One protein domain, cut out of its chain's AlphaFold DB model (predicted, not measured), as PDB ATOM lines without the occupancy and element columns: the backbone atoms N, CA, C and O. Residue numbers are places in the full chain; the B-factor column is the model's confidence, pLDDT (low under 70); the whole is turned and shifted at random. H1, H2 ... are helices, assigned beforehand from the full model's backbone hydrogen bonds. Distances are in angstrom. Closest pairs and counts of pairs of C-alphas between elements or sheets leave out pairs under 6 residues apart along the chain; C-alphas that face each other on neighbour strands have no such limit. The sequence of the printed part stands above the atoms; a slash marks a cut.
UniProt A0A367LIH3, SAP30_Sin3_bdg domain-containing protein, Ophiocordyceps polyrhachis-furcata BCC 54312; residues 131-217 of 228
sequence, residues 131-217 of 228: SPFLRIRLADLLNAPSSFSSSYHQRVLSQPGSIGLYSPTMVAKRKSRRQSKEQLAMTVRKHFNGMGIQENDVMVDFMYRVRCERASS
ATOM      1  N   SER A 131      77.753  43.456 101.612       62.09
ATOM      2  CA  SER A 131      76.682  43.578 100.612       62.09
ATOM      3  C   SER A 131      75.369  42.851 100.972       62.09
ATOM      4  O   SER A 131      74.326  43.509 100.969       62.09
ATOM      5  N   PRO A 132      75.359  41.553 101.347       68.25
ATOM      6  CA  PRO A 132      74.131  40.862 101.745       68.25
ATOM      7  C   PRO A 132      73.439  41.509 102.950       68.25
ATOM      8  O   PRO A 132      72.217  41.603 102.956       68.25
ATOM      9  N   PHE A 133      74.178  42.050 103.926       67.44
ATOM     10  CA  PHE A 133      73.558  42.725 105.072       67.44
ATOM     11  C   PHE A 133      72.830  44.009 104.696       67.44
ATOM     12  O   PHE A 133      71.788  44.311 105.270       67.44
ATOM     13  N   LEU A 134      73.353  44.762 103.727       68.12
ATOM     14  CA  LEU A 134      72.667  45.943 103.212       68.12
ATOM     15  C   LEU A 134      71.398  45.570 102.442       68.12
ATOM     16  O   LEU A 134      70.392  46.253 102.596       68.12
ATOM     17  N   ARG A 135      71.421  44.482 101.660       71.06
ATOM     18  CA  ARG A 135      70.217  43.989 100.970       71.06
ATOM     19  C   ARG A 135      69.148  43.549 101.958       71.06
ATOM     20  O   ARG A 135      68.009  43.959 101.803       71.06
ATOM     21  N   ILE A 136      69.527  42.806 102.995       66.81
ATOM     22  CA  ILE A 136      68.602  42.378 104.053       66.81
ATOM     23  C   ILE A 136      68.058  43.600 104.812       66.81
ATOM     24  O   ILE A 136      66.869  43.670 105.082       66.81
ATOM     25  N   ARG A 137      68.875  44.636 105.069       70.69
ATOM     26  CA  ARG A 137      68.369  45.904 105.635       70.69
ATOM     27  C   ARG A 137      67.327  46.589 104.762       70.69
ATOM     28  O   ARG A 137      66.381  47.147 105.303       70.69
ATOM     29  N   LEU A 138      67.549  46.611 103.451       66.31
ATOM     30  CA  LEU A 138      66.658  47.274 102.503       66.31
ATOM     31  C   LEU A 138      65.377  46.467 102.263       66.31
ATOM     32  O   LEU A 138      64.317  47.068 102.146       66.31
ATOM     33  N   ALA A 139      65.474  45.136 102.209       62.59
ATOM     34  CA  ALA A 139      64.345  44.240 101.974       62.59
ATOM     35  C   ALA A 139      63.456  44.084 103.216       62.59
ATOM     36  O   ALA A 139      62.239  44.171 103.102       62.59
ATOM     37  N   ASP A 140      64.062  43.942 104.398       59.81
ATOM     38  CA  ASP A 140      63.336  43.652 105.639       59.81
ATOM     39  C   ASP A 140      63.169  44.878 106.558       59.81
ATOM     40  O   ASP A 140      62.803  44.735 107.724       59.81
ATOM     41  N   LEU A 141      63.466  46.089 106.059       62.81
ATOM     42  CA  LEU A 141      63.320  47.370 106.776       62.81
ATOM     43  C   LEU A 141      63.867  47.338 108.213       62.81
ATOM     44  O   LEU A 141      63.282  47.888 109.147       62.81
ATOM     45  N   LEU A 142      65.025  46.702 108.397       65.88
ATOM     46  CA  LEU A 142      65.690  46.633 109.693       65.88
ATOM     47  C   LEU A 142      65.889  48.048 110.241       65.88
ATOM     48  O   LEU A 142      66.666  48.821 109.669       65.88
ATOM     49  N   ASN A 143      65.214  48.369 111.356       55.00
ATOM     50  CA  ASN A 143      65.315  49.653 112.054       55.00
ATOM     51  C   ASN A 143      66.697  49.795 112.697       55.00
ATOM     52  O   ASN A 143      66.912  49.621 113.895       55.00
ATOM     53  N   ALA A 144      67.666  50.053 111.845       56.88
ATOM     54  CA  ALA A 144      69.038  50.293 112.186       56.88
ATOM     55  C   ALA A 144      69.258  51.789 111.940       56.88
ATOM     56  O   ALA A 144      69.114  52.206 110.785       56.88
ATOM     57  N   PRO A 145      69.564  52.593 112.983       59.09
ATOM     58  CA  PRO A 145      69.653  54.040 112.860       59.09
ATOM     59  C   PRO A 145      70.514  54.407 111.656       59.09
ATOM     60  O   PRO A 145      71.701  54.071 111.577       59.09
ATOM     61  N   SER A 146      69.869  55.037 110.677       64.25
ATOM     62  CA  SER A 146      70.563  55.692 109.584       64.25
ATOM     63  C   SER A 146      71.508  56.718 110.198       64.25
ATOM     64  O   SER A 146      71.147  57.409 111.150       64.25
ATOM     65  N   SER A 147      72.716  56.847 109.648       64.75
ATOM     66  CA  SER A 147      73.661  57.895 110.054       64.75
ATOM     67  C   SER A 147      73.065  59.308 109.944       64.75
ATOM     68  O   SER A 147      73.629  60.245 110.499       64.75
ATOM     69  N   PHE A 148      71.942  59.454 109.231       66.94
ATOM     70  CA  PHE A 148      71.149  60.670 109.122       66.94
ATOM     71  C   PHE A 148      69.669  60.357 109.362       66.94
ATOM     72  O   PHE A 148      69.119  59.447 108.744       66.94
ATOM     73  N   SER A 149      69.008  61.140 110.213       69.88
ATOM     74  CA  SER A 149      67.572  61.011 110.511       69.88
ATOM     75  C   SER A 149      66.656  61.357 109.328       69.88
ATOM     76  O   SER A 149      65.493  60.976 109.324       69.88
ATOM     77  N   SER A 150      67.169  62.072 108.322       80.12
ATOM     78  CA  SER A 150      66.440  62.473 107.115       80.12
ATOM     79  C   SER A 150      67.391  62.570 105.918       80.12
ATOM     80  O   SER A 150      68.565  62.923 106.079       80.12
ATOM     81  N   SER A 151      66.884  62.310 104.706       76.94
ATOM     82  CA  SER A 151      67.644  62.502 103.458       76.94
ATOM     83  C   SER A 151      68.022  63.971 103.240       76.94
ATOM     84  O   SER A 151      69.090  64.265 102.700       76.94
ATOM     85  N   TYR A 152      67.194  64.897 103.733       83.62
ATOM     86  CA  TYR A 152      67.474  66.327 103.713       83.62
ATOM     87  C   TYR A 152      68.704  66.658 104.564       83.62
ATOM     88  O   TYR A 152      69.628  67.313 104.086       83.62
ATOM     89  N   HIS A 153      68.774  66.121 105.788       83.94
ATOM     90  CA  HIS A 153      69.938  66.295 106.659       83.94
ATOM     91  C   HIS A 153      71.193  65.687 106.048       83.94
ATOM     92  O   HIS A 153      72.247  66.306 106.107       83.94
ATOM     93  N   GLN A 154      71.090  64.523 105.404       85.44
ATOM     94  CA  GLN A 154      72.215  63.970 104.659       85.44
ATOM     95  C   GLN A 154      72.683  64.942 103.577       85.44
ATOM     96  O   GLN A 154      73.870  65.240 103.519       85.44
ATOM     97  N   ARG A 155      71.766  65.469 102.755       84.50
ATOM     98  CA  ARG A 155      72.114  66.372 101.656       84.50
ATOM     99  C   ARG A 155      72.775  67.648 102.180       84.50
ATOM    100  O   ARG A 155      73.844  67.979 101.685       84.50
ATOM    101  N   VAL A 156      72.196  68.305 103.187       85.75
ATOM    102  CA  VAL A 156      72.725  69.544 103.790       85.75
ATOM    103  C   VAL A 156      74.056  69.312 104.503       85.75
ATOM    104  O   VAL A 156      74.948  70.145 104.410       85.75
ATOM    105  N   LEU A 157      74.217  68.182 105.196       84.25
ATOM    106  CA  LEU A 157      75.422  67.897 105.974       84.25
ATOM    107  C   LEU A 157      76.569  67.323 105.136       84.25
ATOM    108  O   LEU A 157      77.727  67.458 105.522       84.25
ATOM    109  N   SER A 158      76.273  66.681 104.003       82.69
ATOM    110  CA  SER A 158      77.279  66.062 103.135       82.69
ATOM    111  C   SER A 158      77.680  66.907 101.927       82.69
ATOM    112  O   SER A 158      78.576  66.477 101.203       82.69
ATOM    113  N   GLN A 159      77.023  68.046 101.662       85.25
ATOM    114  CA  GLN A 159      77.396  68.900 100.531       85.25
ATOM    115  C   GLN A 159      78.807  69.482 100.738       85.25
ATOM    116  O   GLN A 159      79.072  70.073 101.794       85.25
ATOM    117  N   PRO A 160      79.700  69.381  99.738       79.81
ATOM    118  CA  PRO A 160      80.982  70.073  99.769       79.81
ATOM    119  C   PRO A 160      80.756  71.593  99.790       79.81
ATOM    120  O   PRO A 160      79.908  72.106  99.067       79.81
ATOM    121  N   GLY A 161      81.479  72.308 100.655       79.12
ATOM    122  CA  GLY A 161      81.346  73.765 100.814       79.12
ATOM    123  C   GLY A 161      80.199  74.231 101.720       79.12
ATOM    124  O   GLY A 161      80.085  75.422 101.987       79.12
ATOM    125  N   SER A 162      79.372  73.322 102.244       79.56
ATOM    126  CA  SER A 162      78.368  73.658 103.261       79.56
ATOM    127  C   SER A 162      78.968  73.662 104.676       79.56
ATOM    128  O   SER A 162      79.881  72.890 104.981       79.56
ATOM    129  N   ILE A 163      78.391  74.459 105.585       85.31
ATOM    130  CA  ILE A 163      78.734  74.441 107.025       85.31
ATOM    131  C   ILE A 163      78.495  73.058 107.661       85.31
ATOM    132  O   ILE A 163      79.032  72.726 108.717       85.31
ATOM    133  N   GLY A 164      77.705  72.220 106.991       85.19
ATOM    134  CA  GLY A 164      77.300  70.910 107.449       85.19
ATOM    135  C   GLY A 164      78.450  69.937 107.701       85.19
ATOM    136  O   GLY A 164      78.338  69.118 108.606       85.19
ATOM    137  N   LEU A 165      79.583  70.069 107.005       81.31
ATOM    138  CA  LEU A 165      80.777  69.245 107.247       81.31
ATOM    139  C   LEU A 165      81.445  69.536 108.600       81.31
ATOM    140  O   LEU A 165      82.069  68.643 109.173       81.31
ATOM    141  N   TYR A 166      81.270  70.756 109.112       85.25
ATOM    142  CA  TYR A 166      81.779  71.215 110.406       85.25
ATOM    143  C   TYR A 166      80.775  71.008 111.545       85.25
ATOM    144  O   TYR A 166      81.100  71.232 112.709       85.25
ATOM    145  N   SER A 167      79.558  70.549 111.232       80.50
ATOM    146  CA  SER A 167      78.564  70.191 112.242       80.50
ATOM    147  C   SER A 167      79.123  69.124 113.190       80.50
ATOM    148  O   SER A 167      79.760  68.173 112.717       80.50
ATOM    149  N   PRO A 168      78.797  69.182 114.496       78.25
ATOM    150  CA  PRO A 168      79.114  68.121 115.453       78.25
ATOM    151  C   PRO A 168      78.764  66.713 114.944       78.25
ATOM    152  O   PRO A 168      79.484  65.751 115.203       78.25
ATOM    153  N   THR A 169      77.703  66.595 114.135       76.62
ATOM    154  CA  THR A 169      77.258  65.323 113.542       76.62
ATOM    155  C   THR A 169      78.214  64.806 112.457       76.62
ATOM    156  O   THR A 169      78.409  63.598 112.322       76.62
ATOM    157  N   MET A 170      78.836  65.693 111.674       81.06
ATOM    158  CA  MET A 170      79.749  65.323 110.584       81.06
ATOM    159  C   MET A 170      81.212  65.249 111.012       81.06
ATOM    160  O   MET A 170      81.941  64.412 110.474       81.06
ATOM    161  N   VAL A 171      81.615  66.057 111.995       80.81
ATOM    162  CA  VAL A 171      82.965  66.060 112.579       80.81
ATOM    163  C   VAL A 171      83.201  64.825 113.451       80.81
ATOM    164  O   VAL A 171      84.326  64.327 113.523       80.81
ATOM    165  N   ALA A 172      82.146  64.271 114.063       76.25
ATOM    166  CA  ALA A 172      82.240  63.031 114.823       76.25
ATOM    167  C   ALA A 172      82.911  61.909 114.005       76.25
ATOM    168  O   ALA A 172      82.598  61.665 112.833       76.25
ATOM    169  N   LYS A 173      83.845  61.199 114.653       69.00
ATOM    170  CA  LYS A 173      84.657  60.131 114.053       69.00
ATOM    171  C   LYS A 173      83.750  59.153 113.301       69.00
ATOM    172  O   LYS A 173      82.753  58.690 113.850       69.00
ATOM    173  N   ARG A 174      84.113  58.769 112.065       65.25
ATOM    174  CA  ARG A 174      83.279  57.903 111.193       65.25
ATOM    175  C   ARG A 174      82.779  56.620 111.872       65.25
ATOM    176  O   ARG A 174      81.729  56.133 111.485       65.25
ATOM    177  N   LYS A 175      83.504  56.093 112.865       62.09
ATOM    178  CA  LYS A 175      83.119  54.913 113.664       62.09
ATOM    179  C   LYS A 175      81.943  55.163 114.623       62.09
ATOM    180  O   LYS A 175      81.236  54.225 114.942       62.09
ATOM    181  N   SER A 176      81.754  56.403 115.071       65.19
ATOM    182  CA  SER A 176      80.588  56.838 115.854       65.19
ATOM    183  C   SER A 176      79.402  57.160 114.934       65.19
ATOM    184  O   SER A 176      78.261  56.841 115.243       65.19
ATOM    185  N   ARG A 177      79.677  57.711 113.741       67.50
ATOM    186  CA  ARG A 177      78.637  58.072 112.764       67.50
ATOM    187  C   ARG A 177      78.080  56.882 111.980       67.50
ATOM    188  O   ARG A 177      76.925  56.913 111.566       67.50
ATOM    189  N   ARG A 178      78.896  55.864 111.693       70.06
ATOM    190  CA  ARG A 178      78.513  54.689 110.893       70.06
ATOM    191  C   ARG A 178      78.230  53.504 111.801       70.06
ATOM    192  O   ARG A 178      78.997  53.245 112.720       70.06
ATOM    193  N   GLN A 179      77.194  52.746 111.465       72.94
ATOM    194  CA  GLN A 179      76.973  51.443 112.077       72.94
ATOM    195  C   GLN A 179      78.169  50.527 111.823       72.94
ATOM    196  O   GLN A 179      78.628  50.403 110.681       72.94
ATOM    197  N   SER A 180      78.675  49.898 112.883       73.88
ATOM    198  CA  SER A 180      79.752  48.919 112.749       73.88
ATOM    199  C   SER A 180      79.226  47.627 112.110       73.88
ATOM    200  O   SER A 180      78.028  47.328 112.160       73.88
ATOM    201  N   LYS A 181      80.120  46.842 111.493       76.44
ATOM    202  CA  LYS A 181      79.751  45.546 110.899       76.44
ATOM    203  C   LYS A 181      79.153  44.618 111.962       76.44
ATOM    204  O   LYS A 181      78.204  43.895 111.680       76.44
ATOM    205  N   GLU A 182      79.670  44.686 113.184       78.56
ATOM    206  CA  GLU A 182      79.205  43.920 114.339       78.56
ATOM    207  C   GLU A 182      77.795  44.347 114.762       78.56
ATOM    208  O   GLU A 182      76.936  43.488 114.949       78.56
ATOM    209  N   GLN A 183      77.518  45.654 114.834       80.25
ATOM    210  CA  GLN A 183      76.180  46.174 115.148       80.25
ATOM    211  C   GLN A 183      75.144  45.745 114.107       80.25
ATOM    212  O   GLN A 183      74.027  45.345 114.448       80.25
ATOM    213  N   LEU A 184      75.527  45.781 112.830       80.62
ATOM    214  CA  LEU A 184      74.673  45.329 111.744       80.62
ATOM    215  C   LEU A 184      74.418  43.818 111.826       80.62
ATOM    216  O   LEU A 184      73.271  43.387 111.760       80.62
ATOM    217  N   ALA A 185      75.464  43.019 112.045       83.25
ATOM    218  CA  ALA A 185      75.337  41.575 112.207       83.25
ATOM    219  C   ALA A 185      74.452  41.201 113.407       83.25
ATOM    220  O   ALA A 185      73.635  40.292 113.297       83.25
ATOM    221  N   MET A 186      74.563  41.905 114.538       83.31
ATOM    222  CA  MET A 186      73.692  41.692 115.700       83.31
ATOM    223  C   MET A 186      72.231  42.033 115.405       83.31
ATOM    224  O   MET A 186      71.338  41.289 115.800       83.31
ATOM    225  N   THR A 187      71.990  43.130 114.688       83.38
ATOM    226  CA  THR A 187      70.637  43.544 114.291       83.38
ATOM    227  C   THR A 187      69.999  42.507 113.369       83.38
ATOM    228  O   THR A 187      68.867  42.091 113.596       83.38
ATOM    229  N   VAL A 188      70.755  42.025 112.380       83.19
ATOM    230  CA  VAL A 188      70.325  40.982 111.440       83.19
ATOM    231  C   VAL A 188      70.050  39.662 112.167       83.19
ATOM    232  O   VAL A 188      69.021  39.041 111.935       83.19
ATOM    233  N   ARG A 189      70.914  39.262 113.110       86.25
ATOM    234  CA  ARG A 189      70.675  38.081 113.960       86.25
ATOM    235  C   ARG A 189      69.394  38.209 114.775       86.25
ATOM    236  O   ARG A 189      68.601  37.279 114.800       86.25
ATOM    237  N   LYS A 190      69.188  39.351 115.439       87.81
ATOM    238  CA  LYS A 190      67.981  39.598 116.241       87.81
ATOM    239  C   LYS A 190      66.721  39.516 115.384       87.81
ATOM    240  O   LYS A 190      65.721  38.979 115.839       87.81
ATOM    241  N   HIS A 191      66.787  40.038 114.166       83.75
ATOM    242  CA  HIS A 191      65.686  39.982 113.219       83.75
ATOM    243  C   HIS A 191      65.368  38.561 112.794       83.75
ATOM    244  O   HIS A 191      64.259  38.120 113.045       83.75
ATOM    245  N   PHE A 192      66.343  37.805 112.281       81.75
ATOM    246  CA  PHE A 192      66.109  36.410 111.896       81.75
ATOM    247  C   PHE A 192      65.610  35.550 113.062       81.75
ATOM    248  O   PHE A 192      64.727  34.727 112.866       81.75
ATOM    249  N   ASN A 193      66.107  35.780 114.282       84.81
ATOM    250  CA  ASN A 193      65.635  35.068 115.473       84.81
ATOM    251  C   ASN A 193      64.214  35.479 115.909       84.81
ATOM    252  O   ASN A 193      63.569  34.732 116.639       84.81
ATOM    253  N   GLY A 194      63.758  36.680 115.539       79.12
ATOM    254  CA  GLY A 194      62.426  37.207 115.854       79.12
ATOM    255  C   GLY A 194      61.411  37.056 114.719       79.12
ATOM    256  O   GLY A 194      60.216  37.222 114.951       79.12
ATOM    257  N   MET A 195      61.860  36.744 113.502       78.50
ATOM    258  CA  MET A 195      60.979  36.389 112.401       78.50
ATOM    259  C   MET A 195      60.410  34.996 112.682       78.50
ATOM    260  O   MET A 195      61.143  34.012 112.715       78.50
ATOM    261  N   GLY A 196      59.096  34.909 112.892       77.69
ATOM    262  CA  GLY A 196      58.372  33.648 113.066       77.69
ATOM    263  C   GLY A 196      58.249  32.876 111.754       77.69
ATOM    264  O   GLY A 196      57.145  32.682 111.259       77.69
ATOM    265  N   ILE A 197      59.380  32.500 111.161       83.31
ATOM    266  CA  ILE A 197      59.436  31.771 109.897       83.31
ATOM    267  C   ILE A 197      59.097  30.309 110.171       83.31
ATOM    268  O   ILE A 197      59.803  29.632 110.920       83.31
ATOM    269  N   GLN A 198      58.029  29.820 109.546       83.81
ATOM    270  CA  GLN A 198      57.693  28.405 109.568       83.81
ATOM    271  C   GLN A 198      58.441  27.683 108.443       83.81
ATOM    272  O   GLN A 198      58.414  28.107 107.289       83.81
ATOM    273  N   GLU A 199      59.117  26.585 108.780       84.94
ATOM    274  CA  GLU A 199      59.939  25.818 107.835       84.94
ATOM    275  C   GLU A 199      59.138  25.350 106.614       84.94
ATOM    276  O   GLU A 199      59.599  25.467 105.480       84.94
ATOM    277  N   ASN A 200      57.906  24.891 106.840       87.56
ATOM    278  CA  ASN A 200      57.028  24.380 105.790       87.56
ATOM    279  C   ASN A 200      56.757  25.419 104.694       87.56
ATOM    280  O   ASN A 200      56.874  25.097 103.512       87.56
ATOM    281  N   ASP A 201      56.469  26.664 105.070       87.06
ATOM    282  CA  ASP A 201      56.166  27.735 104.117       87.06
ATOM    283  C   ASP A 201      57.388  28.080 103.259       87.06
ATOM    284  O   ASP A 201      57.280  28.264 102.045       87.06
ATOM    285  N   VAL A 202      58.579  28.097 103.871       88.88
ATOM    286  CA  VAL A 202      59.840  28.359 103.161       88.88
ATOM    287  C   VAL A 202      60.184  27.223 102.209       88.88
ATOM    288  O   VAL A 202      60.649  27.485 101.102       88.88
ATOM    289  N   MET A 203      59.957  25.969 102.603       88.25
ATOM    290  CA  MET A 203      60.197  24.822 101.726       88.25
ATOM    291  C   MET A 203      59.281  24.849 100.502       88.25
ATOM    292  O   MET A 203      59.748  24.600  99.389       88.25
ATOM    293  N   VAL A 204      58.002  25.184 100.688       93.00
ATOM    294  CA  VAL A 204      57.039  25.301  99.587       93.00
ATOM    295  C   VAL A 204      57.425  26.448  98.653       93.00
ATOM    296  O   VAL A 204      57.514  26.221  97.447       93.00
ATOM    297  N   ASP A 205      57.728  27.641  99.180       88.75
ATOM    298  CA  ASP A 205      58.175  28.781  98.364       88.75
ATOM    299  C   ASP A 205      59.498  28.475  97.644       88.75
ATOM    300  O   ASP A 205      59.654  28.775  96.463       88.75
ATOM    301  N   PHE A 206      60.437  27.795  98.303       92.81
ATOM    302  CA  PHE A 206      61.694  27.373  97.688       92.81
ATOM    303  C   PHE A 206      61.468  26.382  96.543       92.81
ATOM    304  O   PHE A 206      61.966  26.597  95.438       92.81
ATOM    305  N   MET A 207      60.697  25.316  96.770       91.50
ATOM    306  CA  MET A 207      60.370  24.339  95.730       91.50
ATOM    307  C   MET A 207      59.629  24.990  94.565       91.50
ATOM    308  O   MET A 207      59.923  24.689  93.408       91.50
ATOM    309  N   TYR A 208      58.692  25.887  94.865       91.75
ATOM    310  CA  TYR A 208      57.951  26.639  93.865       91.75
ATOM    311  C   TYR A 208      58.887  27.527  93.041       91.75
ATOM    312  O   TYR A 208      58.928  27.397  91.820       91.75
ATOM    313  N   ARG A 209      59.726  28.347  93.685       89.38
ATOM    314  CA  ARG A 209      60.703  29.206  92.999       89.38
ATOM    315  C   ARG A 209      61.684  28.409  92.157       89.38
ATOM    316  O   ARG A 209      61.829  28.715  90.984       89.38
ATOM    317  N   VAL A 210      62.298  27.356  92.693       92.25
ATOM    318  CA  VAL A 210      63.274  26.539  91.951       92.25
ATOM    319  C   VAL A 210      62.643  25.898  90.714       92.25
ATOM    320  O   VAL A 210      63.281  25.812  89.662       92.25
ATOM    321  N   ARG A 211      61.383  25.460  90.809       88.00
ATOM    322  CA  ARG A 211      60.672  24.839  89.682       88.00
ATOM    323  C   ARG A 211      60.173  25.872  88.670       88.00
ATOM    324  O   ARG A 211      60.257  25.617  87.472       88.00
ATOM    325  N   CYS A 212      59.704  27.035  89.118       81.19
ATOM    326  CA  CYS A 212      59.158  28.084  88.254       81.19
ATOM    327  C   CYS A 212      60.231  28.988  87.625       81.19
ATOM    328  O   CYS A 212      60.082  29.385  86.474       81.19
ATOM    329  N   GLU A 213      61.341  29.264  88.307       71.25
ATOM    330  CA  GLU A 213      62.461  30.062  87.780       71.25
ATOM    331  C   GLU A 213      63.130  29.360  86.586       71.25
ATOM    332  O   GLU A 213      63.451  29.989  85.575       71.25
ATOM    333  N   ARG A 214      63.220  28.025  86.657       61.41
ATOM    334  CA  ARG A 214      63.645  27.141  85.559       61.41
ATOM    335  C   ARG A 214      62.687  27.184  84.359       61.41
ATOM    336  O   ARG A 214      63.116  26.970  83.231       61.41
ATOM    337  N   ALA A 215      61.403  27.454  84.595       58.59
ATOM    338  CA  ALA A 215      60.399  27.577  83.542       58.59
ATOM    339  C   ALA A 215      60.400  28.982  82.909       58.59
ATOM    340  O   ALA A 215      60.257  29.104  81.695       58.59
ATOM    341  N   SER A 216      60.638  30.043  83.689       55.28
ATOM    342  CA  SER A 216      60.697  31.423  83.182       55.28
ATOM    343  C   SER A 216      61.984  31.766  82.427       55.28
ATOM    344  O   SER A 216      61.962  32.636  81.561       55.28
ATOM    345  N   SER A 217      63.099  31.076  82.697       54.12
ATOM    346  CA  SER A 217      64.353  31.271  81.948       54.12
ATOM    347  C   SER A 217      64.328  30.679  80.532       54.12
ATOM    348  O   SER A 217      65.255  30.916  79.761       54.12
TER     349      SER A 217
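What this domain is: This is residues 131 to 217 of the 228 residues of the protein "SAP30_Sin3_bdg domain-containing protein" of Ophiocordyceps polyrhachis-furcata BCC 54312 (UniProt A0A367LIH3). The longest helix, H7, sticks out with residues 193 to 217 as a free arm at one end of an open loop of chain. At one end of that loop H1 and H6 touch at a steep tilt, and the short helices H2, H3 and H4 make the turn at the opposite end, from which the chain folds back through H5 to H6. The printed part has 87 residues with seven named helices, H1 to H7 in order, and no named strand; its class is all helix. It is extended, with a radius of gyration of the C-alphas of 19.2 A, and spans 55 by 31 by 17 A.

Where its parts are: H7, residues 199 to 216, is 25.3 A long and runs from C-alpha 199 at (59.939, 25.818, 107.835) to C-alpha 216 at (60.697, 31.423, 83.182). H6, residues 181 to 194, measures 19.9 A. H1, residues 131 to 139, measures 12.4 A from C-alpha 131 at (76.682, 43.578, 100.612). H2 is residues 151 to 158, 10.3 A; H3 163 to 166, 5.6 A; H4 168 to 171, 5.2 A; H5 174 to 177, 4.9 A.

How they stand to each other: H7 touches no helix. H6 touches H1 with residues 184 to 188 alone; the closest C-alphas, of Phe 133 and Leu 184, are 7.2 A apart. They run the same way at a steep tilt of 47 degrees. H2 and H3 touch only at the corner, closest at the C-alphas of Leu 157 and Gly 164, 3.8 A. H4 is close to but not clearly touching H5, with the C-alphas of Thr 169 and Arg 177 closest at 7.4 A. Every O i to N i+4 pair is within hydrogen-bond range in H1, H2 and H6, and 12 of 14 in H7; H3, H4 and H5 are too short for such a pair.

The domain as a whole: The farthest C-alphas, of Ile 163 and Arg 211, are 55.6 A apart. The printed part has no cut. The link H1 to H2, 11 residues, is long. Mean pLDDT of the printed part is 76.8; residues 138 to 149 are among those under 70.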